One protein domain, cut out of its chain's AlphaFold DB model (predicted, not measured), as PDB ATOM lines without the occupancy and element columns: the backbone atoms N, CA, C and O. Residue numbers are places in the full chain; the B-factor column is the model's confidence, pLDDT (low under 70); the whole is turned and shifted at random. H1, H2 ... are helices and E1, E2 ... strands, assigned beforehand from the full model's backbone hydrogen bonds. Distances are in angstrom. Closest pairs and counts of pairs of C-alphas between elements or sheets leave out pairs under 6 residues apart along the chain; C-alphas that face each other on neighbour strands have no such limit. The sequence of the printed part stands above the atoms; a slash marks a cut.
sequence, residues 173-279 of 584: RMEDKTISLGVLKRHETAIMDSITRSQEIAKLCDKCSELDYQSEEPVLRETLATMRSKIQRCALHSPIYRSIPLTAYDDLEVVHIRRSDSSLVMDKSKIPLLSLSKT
ATOM      1  N   ARG A 173      54.188 -17.948  64.063       79.25
ATOM      2  CA  ARG A 173      52.759 -17.946  63.756       79.25
ATOM      3  C   ARG A 173      52.202 -19.315  64.084       79.25
ATOM      4  O   ARG A 173      52.600 -20.309  63.490       79.25
ATOM      5  N   MET A 174      51.290 -19.351  65.036       82.94
ATOM      6  CA  MET A 174      50.654 -20.566  65.512       82.94
ATOM      7  C   MET A 174      49.144 -20.452  65.378       82.94
ATOM      8  O   MET A 174      48.572 -19.362  65.312       82.94
ATOM      9  N   GLU A 175      48.495 -21.605  65.372       84.50
ATOM     10  CA  GLU A 175      47.047 -21.699  65.380       84.50
ATOM     11  C   GLU A 175      46.507 -21.829  66.804       84.50
ATOM     12  O   GLU A 175      46.977 -22.656  67.588       84.50
ATOM     13  N   ASP A 176      45.459 -21.070  67.120       86.62
ATOM     14  CA  ASP A 176      44.644 -21.284  68.314       86.62
ATOM     15  C   ASP A 176      43.358 -22.035  67.935       86.62
ATOM     16  O   ASP A 176      42.273 -21.457  67.856       86.62
ATOM     17  N   LYS A 177      43.486 -23.341  67.644       87.12
ATOM     18  CA  LYS A 177      42.400 -24.169  67.074       87.12
ATOM     19  C   LYS A 177      41.076 -24.024  67.830       87.12
ATOM     20  O   LYS A 177      40.018 -23.969  67.206       87.12
ATOM     21  N   THR A 178      41.120 -23.964  69.160       87.94
ATOM     22  CA  THR A 178      39.923 -23.874  70.007       87.94
ATOM     23  C   THR A 178      39.193 -22.550  69.805       87.94
ATOM     24  O   THR A 178      37.986 -22.555  69.544       87.94
ATOM     25  N   ILE A 179      39.912 -21.426  69.885       90.62
ATOM     26  CA  ILE A 179      39.324 -20.099  69.686       90.62
ATOM     27  C   ILE A 179      38.868 -19.938  68.241       90.62
ATOM     28  O   ILE A 179      37.721 -19.548  68.014       90.62
ATOM     29  N   SER A 180      39.717 -20.292  67.272       91.00
ATOM     30  CA  SER A 180      39.417 -20.118  65.853       91.00
ATOM     31  C   SER A 180      38.141 -20.858  65.459       91.00
ATOM     32  O   SER A 180      37.221 -20.256  64.914       91.00
ATOM     33  N   LEU A 181      38.016 -22.139  65.823       89.06
ATOM     34  CA  LEU A 181      36.808 -22.921  65.542       89.06
ATOM     35  C   LEU A 181      35.570 -22.383  66.262       89.06
ATOM     36  O   LEU A 181      34.479 -22.386  65.691       89.06
ATOM     37  N   GLY A 182      35.721 -21.931  67.509       89.81
ATOM     38  CA  GLY A 182      34.625 -21.345  68.279       89.81
ATOM     39  C   GLY A 182      34.069 -20.080  67.624       89.81
ATOM     40  O   GLY A 182      32.855 -19.955  67.460       89.81
ATOM     41  N   VAL A 183      34.954 -19.173  67.203       91.62
ATOM     42  CA  VAL A 183      34.595 -17.924  66.518       91.62
ATOM     43  C   VAL A 183      33.972 -18.210  65.153       91.62
ATOM     44  O   VAL A 183      32.875 -17.720  64.877       91.62
ATOM     45  N   LEU A 184      34.617 -19.047  64.331       90.31
ATOM     46  CA  LEU A 184      34.128 -19.402  62.996       90.31
ATOM     47  C   LEU A 184      32.732 -20.033  63.051       90.31
ATOM     48  O   LEU A 184      31.857 -19.658  62.277       90.31
ATOM     49  N   LYS A 185      32.486 -20.935  64.011       89.81
ATOM     50  CA  LYS A 185      31.180 -21.587  64.174       89.81
ATOM     51  C   LYS A 185      30.088 -20.623  64.645       89.81
ATOM     52  O   LYS A 185      28.951 -20.737  64.201       89.81
ATOM     53  N   ARG A 186      30.395 -19.695  65.559       91.88
ATOM     54  CA  ARG A 186      29.400 -18.726  66.064       91.88
ATOM     55  C   ARG A 186      28.995 -17.693  65.016       91.88
ATOM     56  O   ARG A 186      27.846 -17.265  65.017       91.88
ATOM     57  N   HIS A 187      29.917 -17.314  64.133       91.94
ATOM     58  CA  HIS A 187      29.703 -16.254  63.144       91.94
ATOM     59  C   HIS A 187      29.713 -16.756  61.697       91.94
ATOM     60  O   HIS A 187      29.935 -15.966  60.783       91.94
ATOM     61  N   GLU A 188      29.434 -18.044  61.476       87.75
ATOM     62  CA  GLU A 188      29.485 -18.689  60.158       87.75
ATOM     63  C   GLU A 188      28.694 -17.908  59.099       87.75
ATOM     64  O   GLU A 188      29.231 -17.585  58.042       87.75
ATOM     65  N   THR A 189      27.452 -17.511  59.400       85.81
ATOM     66  CA  THR A 189      26.615 -16.733  58.472       85.81
ATOM     67  C   THR A 189      27.252 -15.392  58.104       85.81
ATOM     68  O   THR A 189      27.339 -15.060  56.926       85.81
ATOM     69  N   ALA A 190      27.755 -14.639  59.088       86.50
ATOM     70  CA  ALA A 190      28.370 -13.333  58.848       86.50
ATOM     71  C   ALA A 190      29.655 -13.449  58.009       86.50
ATOM     72  O   ALA A 190      29.904 -12.629  57.123       86.50
ATOM     73  N   ILE A 191      30.447 -14.497  58.256       86.75
ATOM     74  CA  ILE A 191      31.662 -14.802  57.494       86.75
ATOM     75  C   ILE A 191      31.300 -15.149  56.044       86.75
ATOM     76  O   ILE A 191      31.861 -14.568  55.113       86.75
ATOM     77  N   MET A 192      30.337 -16.049  55.838       81.62
ATOM     78  CA  MET A 192      29.930 -16.497  54.503       81.62
ATOM     79  C   MET A 192      29.284 -15.375  53.682       81.62
ATOM     80  O   MET A 192      29.581 -15.244  52.493       81.62
ATOM     81  N   ASP A 193      28.481 -14.511  54.303       81.00
ATOM     82  CA  ASP A 193      27.920 -13.323  53.655       81.00
ATOM     83  C   ASP A 193      29.018 -12.348  53.213       81.00
ATOM     84  O   ASP A 193      28.995 -11.848  52.085       81.00
ATOM     85  N   SER A 194      30.003 -12.095  54.082       78.94
ATOM     86  CA  SER A 194      31.128 -11.199  53.791       78.94
ATOM     87  C   SER A 194      31.984 -11.710  52.627       78.94
ATOM     88  O   SER A 194      32.393 -10.930  51.761       78.94
ATOM     89  N   ILE A 195      32.204 -13.027  52.568       75.88
ATOM     90  CA  ILE A 195      32.959 -13.700  51.505       75.88
ATOM     91  C   ILE A 195      32.182 -13.685  50.179       75.88
ATOM     92  O   ILE A 195      32.756 -13.354  49.139       75.88
ATOM     93  N   THR A 196      30.880 -13.984  50.209       69.81
ATOM     94  CA  THR A 196      30.030 -14.103  49.011       69.81
ATOM     95  C   THR A 196      29.842 -12.761  48.301       69.81
ATOM     96  O   THR A 196      29.926 -12.705  47.078       69.81
ATOM     97  N   ARG A 197      29.688 -11.652  49.044       59.44
ATOM     98  CA  ARG A 197      29.589 -10.292  48.464       59.44
ATOM     99  C   ARG A 197      30.826  -9.867  47.661       59.44
ATOM    100  O   ARG A 197      30.754  -8.907  46.905       59.44
ATOM    101  N   SER A 198      31.951 -10.554  47.840       57.31
ATOM    102  CA  SER A 198      33.234 -10.263  47.184       57.31
ATOM    103  C   SER A 198      33.609 -11.209  46.046       57.31
ATOM    104  O   SER A 198      34.618 -10.964  45.394       57.31
ATOM    105  N   GLN A 199      32.865 -12.294  45.819       56.56
ATOM    106  CA  GLN A 199      33.303 -13.352  44.907       56.56
ATOM    107  C   GLN A 199      32.609 -13.301  43.549       56.56
ATOM    108  O   GLN A 199      31.507 -13.814  43.376       56.56
ATOM    109  N   GLU A 200      33.337 -12.815  42.547       54.31
ATOM    110  CA  GLU A 200      33.388 -13.520  41.267       54.31
ATOM    111  C   GLU A 200      34.380 -14.686  41.425       54.31
ATOM    112  O   GLU A 200      35.394 -14.545  42.110       54.31
ATOM    113  N   ILE A 201      34.095 -15.858  40.847       57.62
ATOM    114  CA  ILE A 201      35.023 -17.003  40.867       57.62
ATOM    115  C   ILE A 201      36.379 -16.522  40.341       57.62
ATOM    116  O   ILE A 201      36.484 -16.072  39.197       57.62
ATOM    117  N   ALA A 202      37.403 -16.588  41.191       65.25
ATOM    118  CA  ALA A 202      38.728 -16.079  40.884       65.25
ATOM    119  C   ALA A 202      39.282 -16.780  39.634       65.25
ATOM    120  O   ALA A 202      39.545 -17.982  39.647       65.25
ATOM    121  N   LYS A 203      39.466 -16.035  38.537       78.81
ATOM    122  CA  LYS A 203      40.142 -16.560  37.345       78.81
ATOM    123  C   LYS A 203      41.630 -16.681  37.650       78.81
ATOM    124  O   LYS A 203      42.305 -15.674  37.864       78.81
ATOM    125  N   LEU A 204      42.127 -17.910  37.688       83.12
ATOM    126  CA  LEU A 204      43.548 -18.225  37.795       83.12
ATOM    127  C   LEU A 204      44.091 -18.560  36.402       83.12
ATOM    128  O   LEU A 204      43.349 -19.034  35.546       83.12
ATOM    129  N   CYS A 205      45.376 -18.296  36.161       85.12
ATOM    130  CA  CYS A 205      46.047 -18.826  34.973       85.12
ATOM    131  C   CYS A 205      46.390 -20.310  35.163       85.12
ATOM    132  O   CYS A 205      46.506 -20.745  36.306       85.12
ATOM    133  N   ASP A 206      46.644 -21.037  34.071       81.00
ATOM    134  CA  ASP A 206      46.910 -22.487  34.080       81.00
ATOM    135  C   ASP A 206      47.949 -22.897  35.137       81.00
ATOM    136  O   ASP A 206      47.722 -23.786  35.953       81.00
ATOM    137  N   LYS A 207      49.059 -22.152  35.222       80.31
ATOM    138  CA  LYS A 207      50.102 -22.400  36.227       80.31
ATOM    139  C   LYS A 207      49.600 -22.192  37.655       80.31
ATOM    140  O   LYS A 207      49.936 -22.983  38.517       80.31
ATOM    141  N   CYS A 208      48.811 -21.144  37.907       80.25
ATOM    142  CA  CYS A 208      48.215 -20.875  39.219       80.25
ATOM    143  C   CYS A 208      47.028 -21.789  39.543       80.25
ATOM    144  O   CYS A 208      46.625 -21.841  40.700       80.25
ATOM    145  N   SER A 209      46.460 -22.489  38.558       77.12
ATOM    146  CA  SER A 209      45.417 -23.501  38.742       77.12
ATOM    147  C   SER A 209      45.950 -24.937  38.870       77.12
ATOM    148  O   SER A 209      45.160 -25.835  39.133       77.12
ATOM    149  N   GLU A 210      47.265 -25.150  38.758       70.44
ATOM    150  CA  GLU A 210      47.918 -26.464  38.922       70.44
ATOM    151  C   GLU A 210      49.037 -26.497  39.992       70.44
ATOM    152  O   GLU A 210      49.826 -27.435  40.060       70.44
ATOM    153  N   LEU A 211      49.143 -25.463  40.824       69.12
ATOM    154  CA  LEU A 211      50.130 -25.304  41.886       69.12
ATOM    155  C   LEU A 211      50.089 -26.427  42.924       69.12
ATOM    156  O   LEU A 211      49.195 -26.511  43.758       69.12
ATOM    157  N   ASP A 212      51.138 -27.233  42.984       66.56
ATOM    158  CA  ASP A 212      51.301 -28.133  44.117       66.56
ATOM    159  C   ASP A 212      51.813 -27.364  45.344       66.56
ATOM    160  O   ASP A 212      53.010 -27.154  45.538       66.56
ATOM    161  N   TYR A 213      50.880 -26.936  46.193       64.06
ATOM    162  CA  TYR A 213      51.172 -26.287  47.469       64.06
ATOM    163  C   TYR A 213      51.732 -27.253  48.529       64.06
ATOM    164  O   TYR A 213      51.995 -26.824  49.648       64.06
ATOM    165  N   GLN A 214      51.875 -28.549  48.253       58.62
ATOM    166  CA  GLN A 214      52.514 -29.503  49.167       58.62
ATOM    167  C   GLN A 214      53.982 -29.753  48.818       58.62
ATOM    168  O   GLN A 214      54.716 -30.304  49.637       58.62
ATOM    169  N   SER A 215      54.416 -29.334  47.631       63.16
ATOM    170  CA  SER A 215      55.799 -29.478  47.203       63.16
ATOM    171  C   SER A 215      56.729 -28.536  47.974       63.16
ATOM    172  O   SER A 215      56.392 -27.382  48.246       63.16
ATOM    173  N   GLU A 216      57.933 -29.019  48.290       60.97
ATOM    174  CA  GLU A 216      59.033 -28.176  48.783       60.97
ATOM    175  C   GLU A 216      59.586 -27.250  47.682       60.97
ATOM    176  O   GLU A 216      60.298 -26.285  47.972       60.97
ATOM    177  N   GLU A 217      59.243 -27.517  46.417       67.25
ATOM    178  CA  GLU A 217      59.601 -26.659  45.293       67.25
ATOM    179  C   GLU A 217      58.814 -25.338  45.310       67.25
ATOM    180  O   GLU A 217      57.654 -25.288  45.734       67.25
ATOM    181  N   PRO A 218      59.403 -24.237  44.807       67.25
ATOM    182  CA  PRO A 218      58.701 -22.974  44.670       67.25
ATOM    183  C   PRO A 218      57.434 -23.122  43.828       67.25
ATOM    184  O   PRO A 218      57.476 -23.381  42.625       67.25
ATOM    185  N   VAL A 219      56.309 -22.860  44.482       76.56
ATOM    186  CA  VAL A 219      54.973 -22.760  43.911       76.56
ATOM    187  C   VAL A 219      54.966 -21.805  42.707       76.56
ATOM    188  O   VAL A 219      54.431 -22.118  41.649       76.56
ATOM    189  N   LEU A 220      55.628 -20.650  42.794       85.50
ATOM    190  CA  LEU A 220      55.844 -19.783  41.633       85.50
ATOM    191  C   LEU A 220      57.320 -19.454  41.470       85.50
ATOM    192  O   LEU A 220      58.015 -19.109  42.415       85.50
ATOM    193  N   ARG A 221      57.775 -19.513  40.222       88.44
ATOM    194  CA  ARG A 221      59.104 -19.078  39.792       88.44
ATOM    195  C   ARG A 221      58.954 -18.264  38.521       88.44
ATOM    196  O   ARG A 221      58.711 -18.845  37.459       88.44
ATOM    197  N   GLU A 222      58.986 -16.942  38.649       89.69
ATOM    198  CA  GLU A 222      58.736 -15.983  37.563       89.69
ATOM    199  C   GLU A 222      59.522 -14.692  37.797       89.69
ATOM    200  O   GLU A 222      59.855 -14.372  38.935       89.69
ATOM    201  N   THR A 223      59.803 -13.938  36.731       89.62
ATOM    202  CA  THR A 223      60.342 -12.579  36.876       89.62
ATOM    203  C   THR A 223      59.256 -11.601  37.306       89.62
ATOM    204  O   THR A 223      58.075 -11.813  36.995       89.62
ATOM    205  N   LEU A 224      59.637 -10.492  37.946       86.94
ATOM    206  CA  LEU A 224      58.699  -9.420  38.299       86.94
ATOM    207  C   LEU A 224      57.953  -8.868  37.075       86.94
ATOM    208  O   LEU A 224      56.733  -8.697  37.129       86.94
ATOM    209  N   ALA A 225      58.631  -8.706  35.933       88.19
ATOM    210  CA  ALA A 225      57.992  -8.318  34.674       88.19
ATOM    211  C   ALA A 225      56.917  -9.328  34.217       88.19
ATOM    212  O   ALA A 225      55.826  -8.944  33.777       88.19
ATOM    213  N   THR A 226      57.194 -10.630  34.357       90.56
ATOM    214  CA  THR A 226      56.239 -11.692  34.011       90.56
ATOM    215  C   THR A 226      55.033 -11.664  34.944       90.56
ATOM    216  O   THR A 226      53.899 -11.696  34.459       90.56
ATOM    217  N   MET A 227      55.250 -11.546  36.259       89.94
ATOM    218  CA  MET A 227      54.160 -11.440  37.234       89.94
ATOM    219  C   MET A 227      53.280 -10.223  36.942       89.94
ATOM    220  O   MET A 227      52.060 -10.362  36.840       89.94
ATOM    221  N   ARG A 228      53.894  -9.057  36.694       89.44
ATOM    222  CA  ARG A 228      53.196  -7.812  36.354       89.44
ATOM    223  C   ARG A 228      52.270  -7.968  35.150       89.44
ATOM    224  O   ARG A 228      51.141  -7.482  35.177       89.44
ATOM    225  N   SER A 229      52.709  -8.691  34.118       91.06
ATOM    226  CA  SER A 229      51.896  -8.952  32.920       91.06
ATOM    227  C   SER A 229      50.646  -9.809  33.189       91.06
ATOM    228  O   SER A 229      49.685  -9.758  32.419       91.06
ATOM    229  N   LYS A 230      50.632 -10.578  34.289       91.12
ATOM    230  CA  LYS A 230      49.568 -11.528  34.646       91.12
ATOM    231  C   LYS A 230      48.570 -11.000  35.678       91.12
ATOM    232  O   LYS A 230      47.494 -11.581  35.778       91.12
ATOM    233  N   ILE A 231      48.863  -9.892  36.368       89.00
ATOM    234  CA  ILE A 231      48.004  -9.288  37.415       89.00
ATOM    235  C   ILE A 231      46.545  -9.119  36.959       89.00
ATOM    236  O   ILE A 231      45.625  -9.360  37.727       89.00
ATOM    237  N   GLN A 232      46.322  -8.745  35.695       85.62
ATOM    238  CA  GLN A 232      44.978  -8.503  35.149       85.62
ATOM    239  C   GLN A 232      44.221  -9.781  34.745       85.62
ATOM    240  O   GLN A 232      43.034  -9.725  34.440       85.62
ATOM    241  N   ARG A 233      44.906 -10.927  34.657       87.25
ATOM    242  CA  ARG A 233      44.350 -12.193  34.140       87.25
ATOM    243  C   ARG A 233      44.379 -13.328  35.159       87.25
ATOM    244  O   ARG A 233      43.757 -14.356  34.912       87.25
ATOM    245  N   CYS A 234      45.106 -13.159  36.260       87.50
ATOM    246  CA  CYS A 234      45.217 -14.130  37.335       87.50
ATOM    247  C   CYS A 234      45.019 -13.442  38.686       87.50
ATOM    248  O   CYS A 234      45.833 -12.610  39.091       87.50
ATOM    249  N   ALA A 235      43.976 -13.853  39.404       86.00
ATOM    250  CA  ALA A 235      43.632 -13.314  40.715       86.00
ATOM    251  C   ALA A 235      44.723 -13.538  41.778       86.00
ATOM    252  O   ALA A 235      44.794 -12.783  42.734       86.00
ATOM    253  N   LEU A 236      45.596 -14.541  41.616       86.25
ATOM    254  CA  LEU A 236      46.685 -14.809  42.564       86.25
ATOM    255  C   LEU A 236      47.925 -13.928  42.323       86.25
ATOM    256  O   LEU A 236      48.635 -13.594  43.268       86.25
ATOM    257  N   HIS A 237      48.190 -13.509  41.079       88.94
ATOM    258  CA  HIS A 237      49.361 -12.677  40.760       88.94
ATOM    259  C   HIS A 237      49.238 -11.248  41.298       88.94
ATOM    260  O   HIS A 237      50.256 -10.656  41.647       88.94
ATOM    261  N   SER A 238      48.017 -10.705  41.382       86.69
ATOM    262  CA  SER A 238      47.747  -9.365  41.931       86.69
ATOM    263  C   SER A 238      48.243  -9.200  43.376       86.69
ATOM    264  O   SER A 238      49.123  -8.360  43.596       86.69
ATOM    265  N   PRO A 239      47.771 -10.001  44.354       86.00
ATOM    266  CA  PRO A 239      48.202  -9.863  45.739       86.00
ATOM    267  C   PRO A 239      49.683 -10.222  45.921       86.00
ATOM    268  O   PRO A 239      50.381  -9.495  46.616       86.00
ATOM    269  N   ILE A 240      50.208 -11.251  45.237       87.00
ATOM    270  CA  ILE A 240      51.641 -11.600  45.326       87.00
ATOM    271  C   ILE A 240      52.515 -10.419  44.902       87.00
ATOM    272  O   ILE A 240      53.425 -10.042  45.631       87.00
ATOM    273  N   TYR A 241      52.243  -9.829  43.735       86.31
ATOM    274  CA  TYR A 241      53.070  -8.749  43.204       86.31
ATOM    275  C   TYR A 241      53.032  -7.498  44.089       86.31
ATOM    276  O   TYR A 241      54.056  -6.844  44.260       86.31
ATOM    277  N   ARG A 242      51.869  -7.170  44.670       83.38
ATOM    278  CA  ARG A 242      51.724  -6.013  45.571       83.38
ATOM    279  C   ARG A 242      52.460  -6.186  46.897       83.38
ATOM    280  O   ARG A 242      52.935  -5.193  47.434       83.38
ATOM    281  N   SER A 243      52.571  -7.414  47.400       78.81
ATOM    282  CA  SER A 243      53.281  -7.703  48.650       78.81
ATOM    283  C   SER A 243      54.809  -7.720  48.496       78.81
ATOM    284  O   SER A 243      55.516  -7.767  49.500       78.81
ATOM    285  N   ILE A 244      55.348  -7.683  47.269       77.38
ATOM    286  CA  ILE A 244      56.798  -7.640  47.037       77.38
ATOM    287  C   ILE A 244      57.294  -6.186  47.132       77.38
ATOM    288  O   ILE A 244      56.762  -5.311  46.443       77.38
ATOM    289  N   PRO A 245      58.347  -5.893  47.919       69.31
ATOM    290  CA  PRO A 245      58.920  -4.554  48.004       69.31
ATOM    291  C   PRO A 245      59.709  -4.215  46.727       69.31
ATOM    292  O   PRO A 245      60.920  -4.411  46.649       69.31
ATOM    293  N   LEU A 246      59.019  -3.679  45.715       68.44
ATOM    294  CA  LEU A 246      59.556  -3.419  44.367       68.44
ATOM    295  C   LEU A 246      60.792  -2.502  44.331       68.44
ATOM    296  O   LEU A 246      61.532  -2.511  43.358       68.44
ATOM    297  N   THR A 247      61.043  -1.711  45.375       59.84
ATOM    298  CA  THR A 247      62.235  -0.851  45.467       59.84
ATOM    299  C   THR A 247      63.533  -1.624  45.698       59.84
ATOM    300  O   THR A 247      64.606  -1.041  45.575       59.84
ATOM    301  N   ALA A 248      63.444  -2.901  46.075       59.62
ATOM    302  CA  ALA A 248      64.591  -3.740  46.405       59.62
ATOM    303  C   ALA A 248      64.999  -4.716  45.283       59.62
ATOM    304  O   ALA A 248      66.026  -5.371  45.432       59.62
ATOM    305  N   TYR A 249      64.233  -4.807  44.189       66.12
ATOM    306  CA  TYR A 249      64.376  -5.859  43.172       66.12
ATOM    307  C   TYR A 249      64.309  -5.299  41.742       66.12
ATOM    308  O   TYR A 249      63.565  -4.353  41.476       66.12
ATOM    309  N   ASP A 250      65.064  -5.897  40.816       72.88
ATOM    310  CA  ASP A 250      65.009  -5.568  39.380       72.88
ATOM    311  C   ASP A 250      63.838  -6.303  38.693       72.88
ATOM    312  O   ASP A 250      63.508  -7.440  39.033       72.88
ATOM    313  N   ASP A 251      63.225  -5.693  37.673       78.31
ATOM    314  CA  ASP A 251      62.137  -6.285  36.881       78.31
ATOM    315  C   ASP A 251      62.515  -7.637  36.230       78.31
ATOM    316  O   ASP A 251      61.636  -8.469  35.952       78.31
ATOM    317  N   LEU A 252      63.809  -7.864  35.971       80.50
ATOM    318  CA  LEU A 252      64.348  -9.109  35.410       80.50
ATOM    319  C   LEU A 252      64.684 -10.174  36.462       80.50
ATOM    320  O   LEU A 252      64.978 -11.316  36.096       80.50
ATOM    321  N   GLU A 253      64.639  -9.833  37.747       79.62
ATOM    322  CA  GLU A 253      64.977 -10.749  38.828       79.62
ATOM    323  C   GLU A 253      63.914 -11.841  38.970       79.62
ATOM    324  O   GLU A 253      62.707 -11.583  38.927       79.62
ATOM    325  N   VAL A 254      64.365 -13.095  39.077       84.19
ATOM    326  CA  VAL A 254      63.480 -14.253  39.229       84.19
ATOM    327  C   VAL A 254      63.164 -14.422  40.702       84.19
ATOM    328  O   VAL A 254      64.048 -14.733  41.493       84.19
ATOM    329  N   VAL A 255      61.888 -14.284  41.038       84.38
ATOM    330  CA  VAL A 255      61.398 -14.428  42.403       84.38
ATOM    331  C   VAL A 255      60.862 -15.840  42.600       84.38
ATOM    332  O   VAL A 255      60.120 -16.353  41.749       84.38
ATOM    333  N   HIS A 256      61.213 -16.469  43.720       86.50
ATOM    334  CA  HIS A 256      60.695 -17.780  44.089       86.50
ATOM    335  C   HIS A 256      59.654 -17.628  45.195       86.50
ATOM    336  O   HIS A 256      59.972 -17.246  46.311       86.50
ATOM    337  N   ILE A 257      58.397 -17.949  44.913       86.00
ATOM    338  CA  ILE A 257      57.344 -18.007  45.927       86.00
ATOM    339  C   ILE A 257      57.162 -19.462  46.311       86.00
ATOM    340  O   ILE A 257      56.850 -20.287  45.458       86.00
ATOM    341  N   ARG A 258      57.327 -19.774  47.591       82.44
ATOM    342  CA  ARG A 258      57.100 -21.113  48.138       82.44
ATOM    343  C   ARG A 258      56.076 -21.055  49.256       82.44
ATOM    344  O   ARG A 258      55.867 -20.007  49.867       82.44
ATOM    345  N   ARG A 259      55.457 -22.191  49.553       80.88
ATOM    346  CA  ARG A 259      54.633 -22.313  50.750       80.88
ATOM    347  C   ARG A 259      55.519 -22.595  51.963       80.88
ATOM    348  O   ARG A 259      56.518 -23.304  51.876       80.88
ATOM    349  N   SER A 260      55.142 -22.019  53.093       78.56
ATOM    350  CA  SER A 260      55.635 -22.349  54.424       78.56
ATOM    351  C   SER A 260      54.415 -22.387  55.339       78.56
ATOM    352  O   SER A 260      53.821 -21.343  55.601       78.56
ATOM    353  N   ASP A 261      53.996 -23.579  55.758       79.31
ATOM    354  CA  ASP A 261      52.789 -23.806  56.566       79.31
ATOM    355  C   ASP A 261      51.531 -23.147  55.960       79.31
ATOM    356  O   ASP A 261      51.113 -23.452  54.841       79.31
ATOM    357  N   SER A 262      50.937 -22.200  56.683       84.06
ATOM    358  CA  SER A 262      49.763 -21.420  56.277       84.06
ATOM    359  C   SER A 262      50.141 -20.092  55.612       84.06
ATOM    360  O   SER A 262      49.414 -19.106  55.709       84.06
ATOM    361  N   SER A 263      51.314 -20.006  54.988       86.06
ATOM    362  CA  SER A 263      51.827 -18.776  54.377       86.06
ATOM    363  C   SER A 263      52.530 -19.032  53.044       86.06
ATOM    364  O   SER A 263      53.131 -20.082  52.830       86.06
ATOM    365  N   LEU A 264      52.481 -18.050  52.146       85.31
ATOM    366  CA  LEU A 264      53.358 -17.960  50.980       85.31
ATOM    367  C   LEU A 264      54.488 -16.990  51.303       85.31
ATOM    368  O   LEU A 264      54.237 -15.857  51.710       85.31
ATOM    369  N   VAL A 265      55.723 -17.441  51.126       82.94
ATOM    370  CA  VAL A 265      56.941 -16.695  51.445       82.94
ATOM    371  C   VAL A 265      57.829 -16.587  50.211       82.94
ATOM    372  O   VAL A 265      57.771 -17.425  49.307       82.94
ATOM    373  N   MET A 266      58.656 -15.548  50.189       81.56
ATOM    374  CA  MET A 266      59.608 -15.289  49.114       81.56
ATOM    375  C   MET A 266      60.972 -15.911  49.419       81.56
ATOM    376  O   MET A 266      61.517 -15.716  50.504       81.56
ATOM    377  N   ASP A 267      61.545 -16.626  48.459       74.81
ATOM    378  CA  ASP A 267      62.863 -17.253  48.510       74.81
ATOM    379  C   ASP A 267      63.099 -17.998  49.834       74.81
ATOM    380  O   ASP A 267      62.307 -18.848  50.233       74.81
ATOM    381  N   LYS A 268      64.186 -17.693  50.549       64.56
ATOM    382  CA  LYS A 268      64.492 -18.261  51.872       64.56
ATOM    383  C   LYS A 268      63.918 -17.440  53.030       64.56
ATOM    384  O   LYS A 268      64.143 -17.810  54.180       64.56
ATOM    385  N   SER A 269      63.175 -16.367  52.749       68.00
ATOM    386  CA  SER A 269      62.538 -15.558  53.785       68.00
ATOM    387  C   SER A 269      61.535 -16.390  54.578       68.00
ATOM    388  O   SER A 269      60.890 -17.305  54.055       68.00
ATOM    389  N   LYS A 270      61.406 -16.060  55.861       65.38
ATOM    390  CA  LYS A 270      60.342 -16.557  56.743       65.38
ATOM    391  C   LYS A 270      59.240 -15.511  56.960       65.38
ATOM    392  O   LYS A 270      58.338 -15.744  57.758       65.38
ATOM    393  N   ILE A 271      59.310 -14.366  56.277       71.81
ATOM    394  CA  ILE A 271      58.280 -13.323  56.307       71.81
ATOM    395  C   ILE A 271      57.182 -13.700  55.298       71.81
ATOM    396  O   ILE A 271      57.474 -13.820  54.105       71.81
ATOM    397  N   PRO A 272      55.934 -13.917  55.745       81.56
ATOM    398  CA  PRO A 272      54.799 -14.165  54.869       81.56
ATOM    399  C   PRO A 272      54.499 -12.964  53.986       81.56
ATOM    400  O   PRO A 272      54.377 -11.848  54.476       81.56
ATOM    401  N   LEU A 273      54.332 -13.225  52.694       85.06
ATOM    402  CA  LEU A 273      53.715 -12.290  51.760       85.06
ATOM    403  C   LEU A 273      52.193 -12.419  51.834       85.06
ATOM    404  O   LEU A 273      51.480 -11.438  52.012       85.06
ATOM    405  N   LEU A 274      51.708 -13.658  51.726       87.94
ATOM    406  CA  LEU A 274      50.288 -13.995  51.761       87.94
ATOM    407  C   LEU A 274      50.026 -15.073  52.809       87.94
ATOM    408  O   LEU A 274      50.859 -15.950  53.034       87.94
ATOM    409  N   SER A 275      48.849 -15.032  53.414       89.00
ATOM    410  CA  SER A 275      48.338 -16.049  54.326       89.00
ATOM    411  C   SER A 275      47.349 -16.960  53.606       89.00
ATOM    412  O   SER A 275      46.608 -16.514  52.729       89.00
ATOM    413  N   LEU A 276      47.328 -18.233  53.998       87.19
ATOM    414  CA  LEU A 276      46.331 -19.213  53.582       87.19
ATOM    415  C   LEU A 276      45.490 -19.611  54.790       87.19
ATOM    416  O   LEU A 276      46.049 -19.907  55.844       87.19
ATOM    417  N   SER A 277      44.168 -19.678  54.642       87.62
ATOM    418  CA  SER A 277      43.323 -20.200  55.716       87.62
ATOM    419  C   SER A 277      42.055 -20.900  55.253       87.62
ATOM    420  O   SER A 277      41.605 -20.772  54.109       87.62
ATOM    421  N   LYS A 278      41.486 -21.661  56.188       86.06
ATOM    422  CA  LYS A 278      40.173 -22.306  56.089       86.06
ATOM    423  C   LYS A 278      39.177 -21.606  57.009       86.06
ATOM    424  O   LYS A 278      39.547 -21.121  58.075       86.06
ATOM    425  N   THR A 279      37.904 -21.612  56.623       82.75
ATOM    426  CA  THR A 279      36.819 -20.971  57.392       82.75
ATOM    427  C   THR A 279      35.792 -21.949  57.960       82.75
ATOM    428  O   THR A 279      34.940 -21.540  58.740       82.75
TER     429      THR A 279
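AT A GLANCE: This is residues 173 to 279 of the 584 residues of the protein "Related to tol protein" of Fusarium mangiferae (UniProt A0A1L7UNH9). A body and an L-shaped arm: in the body a small curled sheet, E2 to E5, has H5 packed on it, while H4, the other half of a helical hairpin with H5, only grazes the sheet; the arm, E1, H1 and H2, reaches away from this body, with H1 and H2 meeting in a corner. The arm makes the long axis, and residues 193 to 200, of which 193 to 196 belong to H2, stand free where the chain leaves the arm on its way back to the body. The printed part has 107 residues, with five named helices and five named strands in the order E1 H1 H2 H3 E2 H4 H5 E3 E4 E5, and the class is mixed, helices and strands. The sheet has the order E2, E3, E4, E5 and is antiparallel throughout. The whole is elongated, spanning 47 by 30 by 27 A, and only just loose, close to compact, with a radius of gyration of the C-alphas of 15.8 A.

IN THESE COORDINATES: E1, residues 173 to 175, begins at C-alpha 173 at (52.759, -17.946, 63.756). H1, residues 177 to 186, is 14.1 A long and ends at C-alpha 186 at (29.400, -18.726, 66.064). H2 is residues 188 to 196, 12.1 A, and H3 is residues 206 to 209. E2, residues 220 to 223, is joined by a tight link, with 0 residues between them, to H4, residues 224 to 230. H5 is residues 237 to 243. E3, residues 254 to 260, is the longest strand by residues, at 18.9 A. E4 is residues 263 to 266, and E5, residues 272 to 277, is 13.0 A long and ends at C-alpha 277 at (43.323, -20.200, 55.716).

HOW THE PARTS SIT: The sheet is strongly twisted, with E2 and E5 as edge strands. E3, E4 and E5 form a meander, each strand the antiparallel neighbour of the one before. The pairing of E3 is staggered: residues 254 to 257 pair with E2, where N 257 and O 220 are 2.8 A apart, and residues 257 to 260 pair with E4, where N 260 and O 263 are 2.8 A apart. In the hairpin of E4 and E5, N 264 and O 274 are 2.8 A apart. H5 is on the sheet at a height over the sheet of 8.1 A, over none of the strands, but only just, with 2 of its C-alphas falling on E4 and 2 on E5; the closest C-alphas of H5 and E5 are those of Ser 243 and Leu 273, 5.6 A apart. H4 only grazes the sheet, with residues 224 to 228. H4 and H5 form a helical hairpin and touch, the C-alphas of Met 227 and His 237 being closest at 6.1 A, at a steep tilt of 41 degrees, opposite ways. H3 is not on the sheet and is apart from H5, but only just, at 8.4 A. H1 and H2 are not on the sheet; they are close but not clearly touching, the C-alphas of Leu 184 and Ile 191 being closest at 7.6 A, and about perpendicular at 81 degrees. E1 pairs with no named strand, and E1 and H1 meet only through their link. In H1, H2, H4 and H5 every O i to N i+4 pair is within hydrogen-bond range; H3 is too short for such a pair.

THE WHOLE: The C-alphas farthest apart, those of Arg 186 and Leu 252, are 47.5 A apart. The printed part has no cut and no long link. The mean pLDDT of the printed part is 80.0, with residues 196 to 202, 211 to 218, 245 to 249 and 268 to 270 under 70.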